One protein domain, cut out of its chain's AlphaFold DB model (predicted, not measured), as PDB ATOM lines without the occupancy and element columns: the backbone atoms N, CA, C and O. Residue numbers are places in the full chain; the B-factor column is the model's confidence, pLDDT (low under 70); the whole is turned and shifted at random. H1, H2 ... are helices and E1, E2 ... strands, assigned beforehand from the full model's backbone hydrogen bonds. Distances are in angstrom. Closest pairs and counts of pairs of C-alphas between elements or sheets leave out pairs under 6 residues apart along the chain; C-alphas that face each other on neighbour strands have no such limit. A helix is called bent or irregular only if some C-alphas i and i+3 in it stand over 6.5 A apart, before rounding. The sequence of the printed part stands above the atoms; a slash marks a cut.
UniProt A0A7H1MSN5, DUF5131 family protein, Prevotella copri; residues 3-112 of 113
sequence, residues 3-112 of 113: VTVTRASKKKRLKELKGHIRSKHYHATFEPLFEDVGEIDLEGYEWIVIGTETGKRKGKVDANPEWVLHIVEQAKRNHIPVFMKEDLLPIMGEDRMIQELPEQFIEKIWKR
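What this domain is: This is residues 3 to 112 of the 113 residues of the protein "DUF5131 family protein" of Prevotella copri (UniProt A0A7H1MSN5). What does the model look like? A small wall of three parallel strands, E1, E2 and E3, has the longest helix, H2, over one face, while H1 lies beyond the E1 edge, H3 lies near the first residue of H2, and residues 105 to 112, of which 105 to 110 belong to H4, stick out. Which parts come in which order? The printed part has 110 residues, with four named helices and three named strands in the order H1 E1 E2 H2 E3 H3 H4; the sheet order is E1 E2 E3, and the class is mixed, with only 48 residues in named elements. How large is it? It is compact, with a radius of gyration of the C-alphas of 14.3 A and spans of 41 by 33 by 26 A.

How they stand to each other: What comes before the sheet? Residues 3 to 4 pair, parallel, with residues 28 to 29 of E1, residues 27 to 30. H1, residues 12 to 20, is not on the sheet, but only just, with 4 pairs of C-alphas within 10 A; its closest C-alphas to E1 are those of Leu 14 and Ala 28, 7.3 A apart. How do the strands pair? E1 and E2, residues 47 to 50, are parallel at 15 degrees, with N 30 and O 49 at 2.8 A. E2 and E3, residues 82 to 84, are parallel at 23 degrees, with N 83 and O 48 at 2.8 A. Where is H2, residues 65 to 77? It makes two layers, a helix on one face of a sheet, at a height over the sheet of 9.7 A, over E2 and along the strands at 3 degrees on the local plane. E2, H2 and E3 form a strand-helix-strand unit, two parallel strands with a helix between, whose crossover is right-handed. And the last helices? H3, residues 86 to 92, is close to H2 but not clearly touching, the closest C-alphas being those of Pro 65 and Met 92, 6.1 A apart. H4, residues 103 to 110, is apart from H2 and H3. In H2 every O i to N i+4 pair is within hydrogen-bond range, against 4 of 5 in H1, 3 of 4 in H4 and 1 of 3 in H3, which has 2 of 4 O i to N i+3 pairs within range.

Where its parts are: Where do the elements begin and end? H1, 12.4 A long, begins at C-alpha 12, (-9.293, 14.439, -24.092), and H4, 11.0 A, ends at C-alpha 110, (12.620, 25.662, 2.323). How long are the others? H2 measures 18.4 A, E1 10.0 A, E2 10.2 A, E3 6.5 A and H3 9.8 A; H3 is irregular, but only just, with C-alphas 87 and 90 6.9 A apart.

The domain as a whole: How far does it reach? The C-alphas farthest apart, those of Lys 58 and Lys 111, are 44.9 A apart, and the printed part has no cut. Which links are long, and where is confidence low? The links E1 to E2 and E2 to H2 are long, with 16 and 14 residues; residues 108 to 112 have pLDDT under 70, against a mean of 93.0 for the printed part.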
ATOM      1  N   VAL A   3      -3.963  14.244 -13.971       97.25
ATOM      2  CA  VAL A   3      -4.544  13.327 -14.961       97.25
ATOM      3  C   VAL A   3      -3.467  12.618 -15.766       97.25
ATOM      4  O   VAL A   3      -2.481  13.221 -16.174       97.25
ATOM      5  N   THR A   4      -3.697  11.331 -16.025       97.62
ATOM      6  CA  THR A   4      -2.772  10.484 -16.780       97.62
ATOM      7  C   THR A   4      -3.199  10.326 -18.240       97.62
ATOM      8  O   THR A   4      -4.350   9.969 -18.530       97.62
ATOM      9  N   VAL A   5      -2.262  10.513 -19.167       97.56
ATOM     10  CA  VAL A   5      -2.420  10.331 -20.614       97.56
ATOM     11  C   VAL A   5      -1.365   9.344 -21.107       97.56
ATOM     12  O   VAL A   5      -0.177   9.610 -21.059       97.56
ATOM     13  N   THR A   6      -1.801   8.194 -21.611       96.25
ATOM     14  CA  THR A   6      -0.888   7.118 -22.043       96.25
ATOM     15  C   THR A   6      -0.639   7.100 -23.557       96.25
ATOM     16  O   THR A   6       0.166   6.313 -24.045       96.25
ATOM     17  N   ARG A   7      -1.458   7.838 -24.321       96.62
ATOM     18  CA  ARG A   7      -1.546   7.799 -25.792       96.62
ATOM     19  C   ARG A   7      -2.437   8.925 -26.332       96.62
ATOM     20  O   ARG A   7      -3.251   9.462 -25.571       96.62
ATOM     21  N   ALA A   8      -2.372   9.226 -27.629       96.25
ATOM     22  CA  ALA A   8      -3.079  10.349 -28.251       96.25
ATOM     23  C   ALA A   8      -4.603  10.280 -28.050       96.25
ATOM     24  O   ALA A   8      -5.238  11.270 -27.677       96.25
ATOM     25  N   SER A   9      -5.194   9.085 -28.175       95.56
ATOM     26  CA  SER A   9      -6.641   8.869 -27.961       95.56
ATOM     27  C   SER A   9      -7.131   9.174 -26.535       95.56
ATOM     28  O   SER A   9      -8.338   9.260 -26.293       95.56
ATOM     29  N   LYS A  10      -6.221   9.350 -25.566       95.81
ATOM     30  CA  LYS A  10      -6.545   9.701 -24.175       95.81
ATOM     31  C   LYS A  10      -6.323  11.181 -23.847       95.81
ATOM     32  O   LYS A  10      -6.699  11.585 -22.750       95.81
ATOM     33  N   LYS A  11      -5.821  12.006 -24.779       94.56
ATOM     34  CA  LYS A  11      -5.593  13.452 -24.565       94.56
ATOM     35  C   LYS A  11      -6.824  14.209 -24.074       94.56
ATOM     36  O   LYS A  11      -6.699  15.111 -23.254       94.56
ATOM     37  N   LYS A  12      -8.027  13.805 -24.505       95.69
ATOM     38  CA  LYS A  12      -9.293  14.439 -24.092       95.69
ATOM     39  C   LYS A  12      -9.484  14.519 -22.572       95.69
ATOM     40  O   LYS A  12     -10.176  15.414 -22.093       95.69
ATOM     41  N   ARG A  13      -8.828  13.629 -21.814       96.31
ATOM     42  CA  ARG A  13      -8.873  13.617 -20.348       96.31
ATOM     43  C   ARG A  13      -8.328  14.911 -19.737       96.31
ATOM     44  O   ARG A  13      -8.789  15.295 -18.669       96.31
ATOM     45  N   LEU A  14      -7.401  15.595 -20.416       96.44
ATOM     46  CA  LEU A  14      -6.864  16.884 -19.970       96.44
ATOM     47  C   LEU A  14      -7.972  17.941 -19.871       96.44
ATOM     48  O   LEU A  14      -8.107  18.632 -18.860       96.44
ATOM     49  N   LYS A  15      -8.809  18.016 -20.908       95.44
ATOM     50  CA  LYS A  15      -9.955  18.923 -20.955       95.44
ATOM     51  C   LYS A  15     -11.071  18.472 -20.013       95.44
ATOM     52  O   LYS A  15     -11.622  19.297 -19.290       95.44
ATOM     53  N   GLU A  16     -11.384  17.173 -19.989       96.31
ATOM     54  CA  GLU A  16     -12.412  16.605 -19.100       96.31
ATOM     55  C   GLU A  16     -12.090  16.865 -17.617       96.31
ATOM     56  O   GLU A  16     -12.998  17.186 -16.851       96.31
ATOM     57  N   LEU A  17     -10.814  16.790 -17.209       95.75
ATOM     58  CA  LEU A  17     -10.396  17.100 -15.841       95.75
ATOM     59  C   LEU A  17     -10.758  18.541 -15.467       95.75
ATOM     60  O   LEU A  17     -11.463  18.757 -14.484       95.75
ATOM     61  N   LYS A  18     -10.303  19.514 -16.264       94.44
ATOM     62  CA  LYS A  18     -10.548  20.942 -16.005       94.44
ATOM     63  C   LYS A  18     -12.033  21.308 -16.093       94.44
ATOM     64  O   LYS A  18     -12.479  22.211 -15.391       94.44
ATOM     65  N   GLY A  19     -12.796  20.621 -16.947       94.50
ATOM     66  CA  GLY A  19     -14.231  20.854 -17.120       94.50
ATOM     67  C   GLY A  19     -15.087  20.368 -15.947       94.50
ATOM     68  O   GLY A  19     -16.113  20.978 -15.654       94.50
ATOM     69  N   HIS A  20     -14.670  19.300 -15.262       95.25
ATOM     70  CA  HIS A  20     -15.472  18.674 -14.202       95.25
ATOM     71  C   HIS A  20     -14.936  18.903 -12.789       95.25
ATOM     72  O   HIS A  20     -15.698  18.824 -11.828       95.25
ATOM     73  N   ILE A  21     -13.638  19.167 -12.635       94.62
ATOM     74  CA  ILE A  21     -12.991  19.280 -11.329       94.62
ATOM     75  C   ILE A  21     -12.302  20.631 -11.239       94.62
ATOM     76  O   ILE A  21     -11.364  20.902 -11.979       94.62
ATOM     77  N   ARG A  22     -12.721  21.454 -10.270       93.62
ATOM     78  CA  ARG A  22     -12.020  22.692  -9.921       93.62
ATOM     79  C   ARG A  22     -10.895  22.387  -8.940       93.62
ATOM     80  O   ARG A  22     -11.132  21.908  -7.834       93.62
ATOM     81  N   SER A  23      -9.668  22.694  -9.333       93.00
ATOM     82  CA  SER A  23      -8.484  22.625  -8.484       93.00
ATOM     83  C   SER A  23      -7.675  23.907  -8.618       93.00
ATOM     84  O   SER A  23      -7.701  24.548  -9.663       93.00
ATOM     85  N   LYS A  24      -6.945  24.262  -7.556       91.31
ATOM     86  CA  LYS A  24      -6.000  25.382  -7.594       91.31
ATOM     87  C   LYS A  24      -4.796  25.078  -8.485       91.31
ATOM     88  O   LYS A  24      -4.278  25.999  -9.093       91.31
ATOM     89  N   HIS A  25      -4.390  23.807  -8.538       93.88
ATOM     90  CA  HIS A  25      -3.225  23.381  -9.300       93.88
ATOM     91  C   HIS A  25      -3.509  22.150 -10.146       93.88
ATOM     92  O   HIS A  25      -4.094  21.190  -9.631       93.88
ATOM     93  N   TYR A  26      -3.056  22.138 -11.398       96.56
ATOM     94  CA  TYR A  26      -3.194  20.992 -12.305       96.56
ATOM     95  C   TYR A  26      -1.835  20.470 -12.764       96.56
ATOM     96  O   TYR A  26      -0.946  21.248 -13.097       96.56
ATOM     97  N   HIS A  27      -1.693  19.148 -12.820       97.75
ATOM     98  CA  HIS A  27      -0.551  18.496 -13.456       97.75
ATOM     99  C   HIS A  27      -1.017  17.421 -14.435       97.75
ATOM    100  O   HIS A  27      -2.064  16.792 -14.242       97.75
ATOM    101  N   ALA A  28      -0.234  17.224 -15.489       98.19
ATOM    102  CA  ALA A  28      -0.454  16.179 -16.473       98.19
ATOM    103  C   ALA A  28       0.658  15.143 -16.357       98.19
ATOM    104  O   ALA A  28       1.831  15.477 -16.212       98.19
ATOM    105  N   THR A  29       0.279  13.876 -16.418       98.31
ATOM    106  CA  THR A  29       1.211  12.760 -16.333       98.31
ATOM    107  C   THR A  29       1.128  11.945 -17.611       98.31
ATOM    108  O   THR A  29       0.074  11.412 -17.948       98.31
ATOM    109  N   PHE A  30       2.241  11.822 -18.314       97.94
ATOM    110  CA  PHE A  30       2.366  11.051 -19.537       97.94
ATOM    111  C   PHE A  30       3.085   9.744 -19.234       97.94
ATOM    112  O   PHE A  30       4.300   9.646 -19.381       97.94
ATOM    113  N   GLU A  31       2.338   8.762 -18.722       95.75
ATOM    114  CA  GLU A  31       2.895   7.457 -18.366       95.75
ATOM    115  C   GLU A  31       1.844   6.327 -18.340       95.75
ATOM    116  O   GLU A  31       0.698   6.562 -17.939       95.75
ATOM    117  N   PRO A  32       2.237   5.089 -18.683       94.81
ATOM    118  CA  PRO A  32       3.327   4.813 -19.616       94.81
ATOM    119  C   PRO A  32       2.969   5.350 -21.011       94.81
ATOM    120  O   PRO A  32       1.803   5.320 -21.422       94.81
ATOM    121  N   LEU A  33       3.965   5.851 -21.739       95.19
ATOM    122  CA  LEU A  33       3.799   6.261 -23.133       95.19
ATOM    123  C   LEU A  33       3.814   5.050 -24.067       95.19
ATOM    124  O   LEU A  33       4.793   4.313 -24.113       95.19
ATOM    125  N   PHE A  34       2.739   4.873 -24.838       94.12
ATOM    126  CA  PHE A  34       2.627   3.795 -25.831       94.12
ATOM    127  C   PHE A  34       2.770   4.262 -27.286       94.12
ATOM    128  O   PHE A  34       2.926   3.431 -28.174       94.12
ATOM    129  N   GLU A  35       2.654   5.564 -27.529       94.94
ATOM    130  CA  GLU A  35       2.765   6.209 -28.839       94.94
ATOM    131  C   GLU A  35       3.073   7.697 -28.640       94.94
ATOM    132  O   GLU A  35       2.946   8.212 -27.521       94.94
ATOM    133  N   ASP A  36       3.410   8.393 -29.728       96.31
ATOM    134  CA  ASP A  36       3.431   9.851 -29.723       96.31
ATOM    135  C   ASP A  36       2.029  10.382 -29.399       96.31
ATOM    136  O   ASP A  36       1.017   9.987 -29.986       96.31
ATOM    137  N   VAL A  37       1.970  11.290 -28.434       96.31
ATOM    138  CA  VAL A  37       0.728  11.904 -27.987       96.31
ATOM    139  C   VAL A  37       0.316  13.037 -28.937       96.31
ATOM    140  O   VAL A  37      -0.860  13.398 -28.963       96.31
ATOM    141  N   GLY A  38       1.215  13.533 -29.792       96.81
ATOM    142  CA  GLY A  38       0.974  14.635 -30.725       96.81
ATOM    143  C   GLY A  38       0.839  15.977 -30.003       96.81
ATOM    144  O   GLY A  38       1.244  16.104 -28.855       96.81
ATOM    145  N   GLU A  39       0.197  16.960 -30.637       97.12
ATOM    146  CA  GLU A  39      -0.068  18.276 -30.024       97.12
ATOM    147  C   GLU A  39      -0.962  18.177 -28.778       97.12
ATOM    148  O   GLU A  39      -1.984  17.472 -28.777       97.12
ATOM    149  N   ILE A  40      -0.586  18.898 -27.724       96.69
ATOM    150  CA  ILE A  40      -1.193  18.858 -26.396       96.69
ATOM    151  C   ILE A  40      -1.605  20.273 -25.998       96.69
ATOM    152  O   ILE A  40      -0.789  21.185 -25.920       96.69
ATOM    153  N   ASP A  41      -2.883  20.438 -25.671       95.69
ATOM    154  CA  ASP A  41      -3.356  21.638 -24.989       95.69
ATOM    155  C   ASP A  41      -2.952  21.570 -23.506       95.69
ATOM    156  O   ASP A  41      -3.541  20.825 -22.715       95.69
ATOM    157  N   LEU A  42      -1.898  22.313 -23.167       96.50
ATOM    158  CA  LEU A  42      -1.333  22.415 -21.821       96.50
ATOM    159  C   LEU A  42      -1.818  23.656 -21.062       96.50
ATOM    160  O   LEU A  42      -1.326  23.927 -19.966       96.50
ATOM    161  N   GLU A  43      -2.787  24.407 -21.593       95.00
ATOM    162  CA  GLU A  43      -3.255  25.628 -20.946       95.00
ATOM    163  C   GLU A  43      -3.715  25.338 -19.505       95.00
ATOM    164  O   GLU A  43      -4.536  24.451 -19.247       95.00
ATOM    165  N   GLY A  44      -3.205  26.104 -18.539       94.62
ATOM    166  CA  GLY A  44      -3.557  25.974 -17.122       94.62
ATOM    167  C   GLY A  44      -3.018  24.723 -16.419       94.62
ATOM    168  O   GLY A  44      -3.419  24.467 -15.283       94.62
ATOM    169  N   TYR A  45      -2.145  23.945 -17.064       97.12
ATOM    170  CA  TYR A  45      -1.310  22.947 -16.398       97.12
ATOM    171  C   TYR A  45      -0.013  23.595 -15.915       97.12
ATOM    172  O   TYR A  45       0.581  24.407 -16.613       97.12
ATOM    173  N   GLU A  46       0.425  23.230 -14.713       97.06
ATOM    174  CA  GLU A  46       1.583  23.852 -14.051       97.06
ATOM    175  C   GLU A  46       2.742  22.877 -13.843       97.06
ATOM    176  O   GLU A  46       3.808  23.275 -13.386       97.06
ATOM    177  N   TRP A  47       2.548  21.591 -14.148       98.25
ATOM    178  CA  TRP A  47       3.602  20.592 -14.029       98.25
ATOM    179  C   TRP A  47       3.341  19.394 -14.934       98.25
ATOM    180  O   TRP A  47       2.213  18.890 -15.000       98.25
ATOM    181  N   ILE A  48       4.391  18.931 -15.606       98.56
ATOM    182  CA  ILE A  48       4.362  17.741 -16.452       98.56
ATOM    183  C   ILE A  48       5.218  16.653 -15.819       98.56
ATOM    184  O   ILE A  48       6.369  16.881 -15.464       98.56
ATOM    185  N   VAL A  49       4.669  15.447 -15.732       98.50
ATOM    186  CA  VAL A  49       5.402  14.246 -15.324       98.50
ATOM    187  C   VAL A  49       5.434  13.276 -16.497       98.50
ATOM    188  O   VAL A  49       4.400  13.064 -17.126       98.50
ATOM    189  N   ILE A  50       6.580  12.671 -16.795       98.50
ATOM    190  CA  ILE A  50       6.723  11.699 -17.891       98.50
ATOM    191  C   ILE A  50       7.339  10.414 -17.342       98.50
ATOM    192  O   ILE A  50       8.276  10.467 -16.547       98.50
ATOM    193  N   GLY A  51       6.811   9.268 -17.762       96.88
ATOM    194  CA  GLY A  51       7.305   7.950 -17.372       96.88
ATOM    195  C   GLY A  51       7.064   6.904 -18.456       96.88
ATOM    196  O   GLY A  51       6.277   7.099 -19.390       96.88
ATOM    197  N   THR A  52       7.736   5.769 -18.328       94.81
ATOM    198  CA  THR A  52       7.576   4.604 -19.196       94.81
ATOM    199  C   THR A  52       6.932   3.431 -18.447       94.81
ATOM    200  O   THR A  52       6.555   3.535 -17.279       94.81
ATOM    201  N   GLU A  53       6.693   2.317 -19.137       92.44
ATOM    202  CA  GLU A  53       6.143   1.120 -18.506       92.44
ATOM    203  C   GLU A  53       7.179   0.509 -17.553       92.44
ATOM    204  O   GLU A  53       8.308   0.213 -17.941       92.44
ATOM    205  N   THR A  54       6.793   0.294 -16.293       86.75
ATOM    206  CA  THR A  54       7.679  -0.257 -15.260       86.75
ATOM    207  C   THR A  54       7.425  -1.747 -15.012       86.75
ATOM    208  O   THR A  54       6.354  -2.291 -15.287       86.75
ATOM    209  N   GLY A  55       8.429  -2.436 -14.463       82.19
ATOM    210  CA  GLY A  55       8.353  -3.858 -14.115       82.19
ATOM    211  C   GLY A  55       8.764  -4.818 -15.241       82.19
ATOM    212  O   GLY A  55       9.216  -4.424 -16.312       82.19
ATOM    213  N   LYS A  56       8.653  -6.128 -14.978       77.69
ATOM    214  CA  LYS A  56       9.154  -7.210 -15.856       77.69
ATOM    215  C   LYS A  56       8.062  -7.837 -16.738       77.69
ATOM    216  O   LYS A  56       8.104  -9.035 -17.018       77.69
ATOM    217  N   ARG A  57       7.046  -7.066 -17.141       85.25
ATOM    218  CA  ARG A  57       5.936  -7.598 -17.947       85.25
ATOM    219  C   ARG A  57       6.453  -8.072 -19.309       85.25
ATOM    220  O   ARG A  57       7.150  -7.342 -20.011       85.25
ATOM    221  N   LYS A  58       6.091  -9.294 -19.708       76.94
ATOM    222  CA  LYS A  58       6.384  -9.799 -21.056       76.94
ATOM    223  C   LYS A  58       5.639  -8.937 -22.081       76.94
ATOM    224  O   LYS A  58       4.422  -8.800 -21.985       76.94
ATOM    225  N   GLY A  59       6.368  -8.366 -23.042       77.38
ATOM    226  CA  GLY A  59       5.811  -7.425 -24.021       77.38
ATOM    227  C   GLY A  59       5.615  -6.002 -23.485       77.38
ATOM    228  O   GLY A  59       4.697  -5.321 -23.937       77.38
ATOM    229  N   LYS A  60       6.426  -5.574 -22.503       84.00
ATOM    230  CA  LYS A  60       6.497  -4.162 -22.104       84.00
ATOM    231  C   LYS A  60       6.871  -3.282 -23.297       84.00
ATOM    232  O   LYS A  60       7.666  -3.702 -24.143       84.00
ATOM    233  N   VAL A  61       6.302  -2.086 -23.345       82.88
ATOM    234  CA  VAL A  61       6.643  -1.080 -24.350       82.88
ATOM    235  C   VAL A  61       7.459   0.003 -23.667       82.88
ATOM    236  O   VAL A  61       6.944   0.740 -22.828       82.88
ATOM    237  N   ASP A  62       8.735   0.083 -24.034       89.19
ATOM    238  CA  ASP A  62       9.573   1.211 -23.647       89.19
ATOM    239  C   ASP A  62       9.135   2.447 -24.445       89.19
ATOM    240  O   ASP A  62       8.784   2.358 -25.627       89.19
ATOM    241  N   ALA A  63       9.125   3.605 -23.789       91.75
ATOM    242  CA  ALA A  63       8.801   4.858 -24.453       91.75
ATOM    243  C   ALA A  63       9.879   5.165 -25.500       91.75
ATOM    244  O   ALA A  63      11.071   5.000 -25.240       91.75
ATOM    245  N   ASN A  64       9.480   5.643 -26.676       95.75
ATOM    246  CA  ASN A  64      10.445   6.171 -27.633       95.75
ATOM    247  C   ASN A  64      10.977   7.528 -27.120       95.75
ATOM    248  O   ASN A  64      10.151   8.377 -26.760       95.75
ATOM    249  N   PRO A  65      12.305   7.771 -27.118       97.38
ATOM    250  CA  PRO A  65      12.879   9.065 -26.749       97.38
ATOM    251  C   PRO A  65      12.228  10.255 -27.464       97.38
ATOM    252  O   PRO A  65      11.999  11.286 -26.837       97.38
ATOM    253  N   GLU A  66      11.856  10.109 -28.737       98.00
ATOM    254  CA  GLU A  66      11.234  11.187 -29.514       98.00
ATOM    255  C   GLU A  66       9.857  11.585 -28.970       98.00
ATOM    256  O   GLU A  66       9.524  12.766 -28.929       98.00
ATOM    257  N   TRP A  67       9.065  10.632 -28.464       97.88
ATOM    258  CA  TRP A  67       7.764  10.944 -27.855       97.88
ATOM    259  C   TRP A  67       7.938  11.747 -26.564       97.88
ATOM    260  O   TRP A  67       7.168  12.665 -26.284       97.88
ATOM    261  N   VAL A  68       8.969  11.412 -25.781       98.31
ATOM    262  CA  VAL A  68       9.328  12.140 -24.560       98.31
ATOM    263  C   VAL A  68       9.787  13.554 -24.913       98.31
ATOM    264  O   VAL A  68       9.284  14.518 -24.338       98.31
ATOM    265  N   LEU A  69      10.697  13.694 -25.882       98.31
ATOM    266  CA  LEU A  69      11.216  14.990 -26.325       98.31
ATOM    267  C   LEU A  69      10.120  15.887 -26.909       98.31
ATOM    268  O   LEU A  69      10.111  17.082 -26.621       98.31
ATOM    269  N   HIS A  70       9.159  15.320 -27.638       98.25
ATOM    270  CA  HIS A  70       8.027  16.069 -28.172       98.25
ATOM    271  C   HIS A  70       7.169  16.695 -27.055       98.25
ATOM    272  O   HIS A  70       6.814  17.873 -27.125       98.25
ATOM    273  N   ILE A  71       6.899  15.952 -25.975       98.50
ATOM    274  CA  ILE A  71       6.186  16.478 -24.798       98.50
ATOM    275  C   ILE A  71       7.023  17.550 -24.089       98.50
ATOM    276  O   ILE A  71       6.492  18.593 -23.702       98.50
ATOM    277  N   VAL A  72       8.329  17.314 -23.927       98.62
ATOM    278  CA  VAL A  72       9.261  18.271 -23.306       98.62
ATOM    279  C   VAL A  72       9.282  19.588 -24.071       98.62
ATOM    280  O   VAL A  72       9.237  20.649 -23.456       98.62
ATOM    281  N   GLU A  73       9.344  19.546 -25.400       98.50
ATOM    282  CA  GLU A  73       9.360  20.749 -26.229       98.50
ATOM    283  C   GLU A  73       8.077  21.570 -26.052       98.50
ATOM    284  O   GLU A  73       8.144  22.782 -25.831       98.50
ATOM    285  N   GLN A  74       6.912  20.919 -26.069       98.50
ATOM    286  CA  GLN A  74       5.632  21.585 -25.829       98.50
ATOM    287  C   GLN A  74       5.553  22.183 -24.414       98.50
ATOM    288  O   GLN A  74       5.108  23.321 -24.254       98.50
ATOM    289  N   ALA A  75       6.032  21.472 -23.388       98.38
ATOM    290  CA  ALA A  75       6.086  21.981 -22.017       98.38
ATOM    291  C   ALA A  75       7.008  23.205 -21.895       98.38
ATOM    292  O   ALA A  75       6.609  24.223 -21.328       98.38
ATOM    293  N   LYS A  76       8.198  23.153 -22.512       97.94
ATOM    294  CA  LYS A  76       9.164  24.263 -22.543       97.94
ATOM    295  C   LYS A  76       8.594  25.507 -23.218       97.94
ATOM    296  O   LYS A  76       8.738  26.598 -22.677       97.94
ATOM    297  N   ARG A  77       7.894  25.360 -24.351       98.00
ATOM    298  CA  ARG A  77       7.211  26.482 -25.030       98.00
ATOM    299  C   ARG A  77       6.173  27.165 -24.130       98.00
ATOM    300  O   ARG A  77       5.950  28.365 -24.259       98.00
ATOM    301  N   ASN A  78       5.573  26.417 -23.205       97.25
ATOM    302  CA  ASN A  78       4.608  26.918 -22.226       97.25
ATOM    303  C   ASN A  78       5.245  27.307 -20.878       97.25
ATOM    304  O   ASN A  78       4.520  27.703 -19.971       97.25
ATOM    305  N   HIS A  79       6.575  27.222 -20.738       96.88
ATOM    306  CA  HIS A  79       7.303  27.465 -19.484       96.88
ATOM    307  C   HIS A  79       6.812  26.593 -18.313       96.88
ATOM    308  O   HIS A  79       6.763  27.038 -17.168       96.88
ATOM    309  N   ILE A  80       6.430  25.345 -18.601       97.94
ATOM    310  CA  ILE A  80       5.937  24.398 -17.599       97.94
ATOM    311  C   ILE A  80       7.088  23.473 -17.179       97.94
ATOM    312  O   ILE A  80       7.685  22.842 -18.056       97.94
ATOM    313  N   PRO A  81       7.379  23.335 -15.871       98.25
ATOM    314  CA  PRO A  81       8.416  22.430 -15.392       98.25
ATOM    315  C   PRO A  81       8.105  20.975 -15.755       98.25
ATOM    316  O   PRO A  81       6.950  20.529 -15.684       98.25
ATOM    317  N   VAL A  82       9.150  20.224 -16.099       98.69
ATOM    318  CA  VAL A  82       9.054  18.803 -16.455       98.69
ATOM    319  C   VAL A  82       9.792  17.931 -15.446       98.69
ATOM    320  O   VAL A  82      10.949  18.172 -15.121       98.69
ATOM    321  N   PHE A  83       9.148  16.852 -15.014       98.50
ATOM    322  CA  PHE A  83       9.768  15.802 -14.221       98.50
ATOM    323  C   PHE A  83       9.716  14.459 -14.959       98.50
ATOM    324  O   PHE A  83       8.651  13.865 -15.138       98.50
ATOM    325  N   MET A  84      10.876  13.961 -15.373       98.50
ATOM    326  CA  MET A  84      11.054  12.617 -15.912       98.50
ATOM    327  C   MET A  84      11.307  11.639 -14.769       98.50
ATOM    328  O   MET A  84      12.183  11.858 -13.931       98.50
ATOM    329  N   LYS A  85      10.542  10.548 -14.732       97.38
ATOM    330  CA  LYS A  85      10.754   9.483 -13.752       97.38
ATOM    331  C   LYS A  85      12.026   8.691 -14.051       97.38
ATOM    332  O   LYS A  85      12.422   8.556 -15.203       97.38
ATOM    333  N   GLU A  86      12.623   8.119 -13.009       96.12
ATOM    334  CA  GLU A  86      13.874   7.342 -13.080       96.12
ATOM    335  C   GLU A  86      13.820   6.168 -14.069       96.12
ATOM    336  O   GLU A  86      14.828   5.801 -14.662       96.12
ATOM    337  N   ASP A  87      12.642   5.586 -14.305       93.94
ATOM    338  CA  ASP A  87      12.456   4.530 -15.306       93.94
ATOM    339  C   ASP A  87      12.724   4.987 -16.753       93.94
ATOM    340  O   ASP A  87      12.963   4.141 -17.614       93.94
ATOM    341  N   LEU A  88      12.767   6.297 -17.021       96.19
ATOM    342  CA  LEU A  88      13.208   6.854 -18.302       96.19
ATOM    343  C   LEU A  88      14.728   6.956 -18.434       96.19
ATOM    344  O   LEU A  88      15.207   7.138 -19.552       96.19
ATOM    345  N   LEU A  89      15.501   6.816 -17.353       96.44
ATOM    346  CA  LEU A  89      16.957   6.968 -17.390       96.44
ATOM    347  C   LEU A  89      17.631   6.047 -18.428       96.44
ATOM    348  O   LEU A  89      18.444   6.551 -19.203       96.44
ATOM    349  N   PRO A  90      17.277   4.749 -18.558       95.00
ATOM    350  CA  PRO A  90      17.867   3.881 -19.583       95.00
ATOM    351  C   PRO A  90      17.509   4.269 -21.029       95.00
ATOM    352  O   PRO A  90      18.163   3.811 -21.961       95.00
ATOM    353  N   ILE A  91      16.456   5.072 -21.223       95.50
ATOM    354  CA  ILE A  91      15.931   5.495 -22.532       95.50
ATOM    355  C   ILE A  91      16.510   6.862 -22.923       95.50
ATOM    356  O   ILE A  91      16.943   7.075 -24.057       95.50
ATOM    357  N   MET A  92      16.521   7.799 -21.975       97.50
ATOM    358  CA  MET A  92      16.951   9.177 -22.191       97.50
ATOM    359  C   MET A  92      18.458   9.347 -21.985       97.50
ATOM    360  O   MET A  92      19.079  10.107 -22.725       97.50
ATOM    361  N   GLY A  93      19.070   8.596 -21.070       97.12
ATOM    362  CA  GLY A  93      20.434   8.840 -20.603       97.12
ATOM    363  C   GLY A  93      20.513  10.047 -19.663       97.12
ATOM    364  O   GLY A  93      19.638  10.914 -19.681       97.12
ATOM    365  N   GLU A  94      21.567  10.102 -18.846       95.94
ATOM    366  CA  GLU A  94      21.756  11.125 -17.803       95.94
ATOM    367  C   GLU A  94      21.671  12.555 -18.359       95.94
ATOM    368  O   GLU A  94      20.923  13.375 -17.830       95.94
ATOM    369  N   ASP A  95      22.330  12.823 -19.491       96.62
ATOM    370  CA  ASP A  95      22.415  14.159 -20.101       96.62
ATOM    371  C   ASP A  95      21.065  14.736 -20.564       96.62
ATOM    372  O   ASP A  95      20.944  15.943 -20.778       96.62
ATOM    373  N   ARG A  96      20.049  13.886 -20.769       96.94
ATOM    374  CA  ARG A  96      18.723  14.304 -21.264       96.94
ATOM    375  C   ARG A  96      17.622  14.207 -20.210       96.94
ATOM    376  O   ARG A  96      16.476  14.534 -20.521       96.94
ATOM    377  N   MET A  97      17.940  13.767 -18.993       98.12
ATOM    378  CA  MET A  97      16.975  13.724 -17.897       98.12
ATOM    379  C   MET A  97      16.634  15.136 -17.413       98.12
ATOM    380  O   MET A  97      17.508  15.980 -17.236       98.12
ATOM    381  N   ILE A  98      15.345  15.387 -17.167       98.38
ATOM    382  CA  ILE A  98      14.849  16.652 -16.607       98.38
ATOM    383  C   ILE A  98      14.087  16.347 -15.318       98.38
ATOM    384  O   ILE A  98      13.172  15.526 -15.323       98.38
ATOM    385  N   GLN A  99      14.460  17.003 -14.218       97.50
ATOM    386  CA  GLN A  99      13.860  16.813 -12.890       97.50
ATOM    387  C   GLN A  99      13.469  18.154 -12.261       97.50
ATOM    388  O   GLN A  99      13.864  18.494 -11.148       97.50
ATOM    389  N   GLU A 100      12.692  18.944 -12.995       97.50
ATOM    390  CA  GLU A 100      12.207  20.241 -12.540       97.50
ATOM    391  C   GLU A 100      10.962  20.070 -11.660       97.50
ATOM    392  O   GLU A 100      10.028  19.319 -11.968       97.50
ATOM    393  N   LEU A 101      10.944  20.798 -10.544       95.00
ATOM    394  CA  LEU A 101       9.806  20.861  -9.634       95.00
ATOM    395  C   LEU A 101       9.095  22.206  -9.793       95.00
ATOM    396  O   LEU A 101       9.761  23.228  -9.952       95.00
ATOM    397  N   PRO A 102       7.759  22.245  -9.689       92.50
ATOM    398  CA  PRO A 102       7.036  23.504  -9.704       92.50
ATOM    399  C   PRO A 102       7.318  24.302  -8.424       92.50
ATOM    400  O   PRO A 102       7.508  23.738  -7.339       92.50
ATOM    401  N   GLU A 103       7.327  25.631  -8.543       87.00
ATOM    402  CA  GLU A 103       7.757  26.561  -7.487       87.00
ATOM    403  C   GLU A 103       7.065  26.307  -6.142       87.00
ATOM    404  O   GLU A 103       7.691  26.358  -5.080       87.00
ATOM    405  N   GLN A 104       5.781  25.932  -6.169       83.81
ATOM    406  CA  GLN A 104       5.000  25.730  -4.947       83.81
ATOM    407  C   GLN A 104       5.473  24.520  -4.120       83.81
ATOM    408  O   GLN A 104       5.160  24.422  -2.928       83.81
ATOM    409  N   PHE A 105       6.207  23.583  -4.728       80.12
ATOM    410  CA  PHE A 105       6.856  22.476  -4.022       80.12
ATOM    411  C   PHE A 105       8.217  22.897  -3.467       80.12
ATOM    412  O   PHE A 105       8.547  22.522  -2.341       80.12
ATOM    413  N   ILE A 106       8.959  23.729  -4.203       79.56
ATOM    414  CA  ILE A 106      10.254  24.268  -3.772       79.56
ATOM    415  C   ILE A 106      10.072  25.118  -2.509       79.56
ATOM    416  O   ILE A 106      10.731  24.869  -1.501       79.56
ATOM    417  N   GLU A 107       9.113  26.048  -2.496       71.12
ATOM    418  CA  GLU A 107       8.852  26.894  -1.321       71.12
ATOM    419  C   GLU A 107       8.563  26.091  -0.044       71.12
ATOM    420  O   GLU A 107       8.972  26.479   1.053       71.12
ATOM    421  N   LYS A 108       7.854  24.963  -0.165       65.12
ATOM    422  CA  LYS A 108       7.505  24.107   0.979       65.12
ATOM    423  C   LYS A 108       8.702  23.354   1.548       65.12
ATOM    424  O   LYS A 108       8.689  23.047   2.739       65.12
ATOM    425  N   ILE A 109       9.705  23.044   0.727       64.19
ATOM    426  CA  ILE A 109      10.943  22.400   1.183       64.19
ATOM    427  C   ILE A 109      11.749  23.382   2.039       64.19
ATOM    428  O   ILE A 109      12.230  23.012   3.108       64.19
ATOM    429  N   TRP A 110      11.833  24.646   1.620       58.91
ATOM    430  CA  TRP A 110      12.620  25.662   2.323       58.91
ATOM    431  C   TRP A 110      11.923  26.245   3.558       58.91
ATOM    432  O   TRP A 110      12.600  26.557   4.529       58.91
ATOM    433  N   LYS A 111      10.584  26.317   3.581       57.41
ATOM    434  CA  LYS A 111       9.794  26.766   4.752       57.41
ATOM    435  C   LYS A 111       9.685  25.729   5.887       57.41
ATOM    436  O   LYS A 111       9.034  25.999   6.891       57.41
ATOM    437  N   ARG A 112      10.244  24.525   5.711       56.75
ATOM    438  CA  ARG A 112      10.255  23.437   6.710       56.75
ATOM    439  C   ARG A 112      11.588  23.293   7.458       56.75
ATOM    440  O   ARG A 112      11.724  22.352   8.238       56.75
TER     441      ARG A 112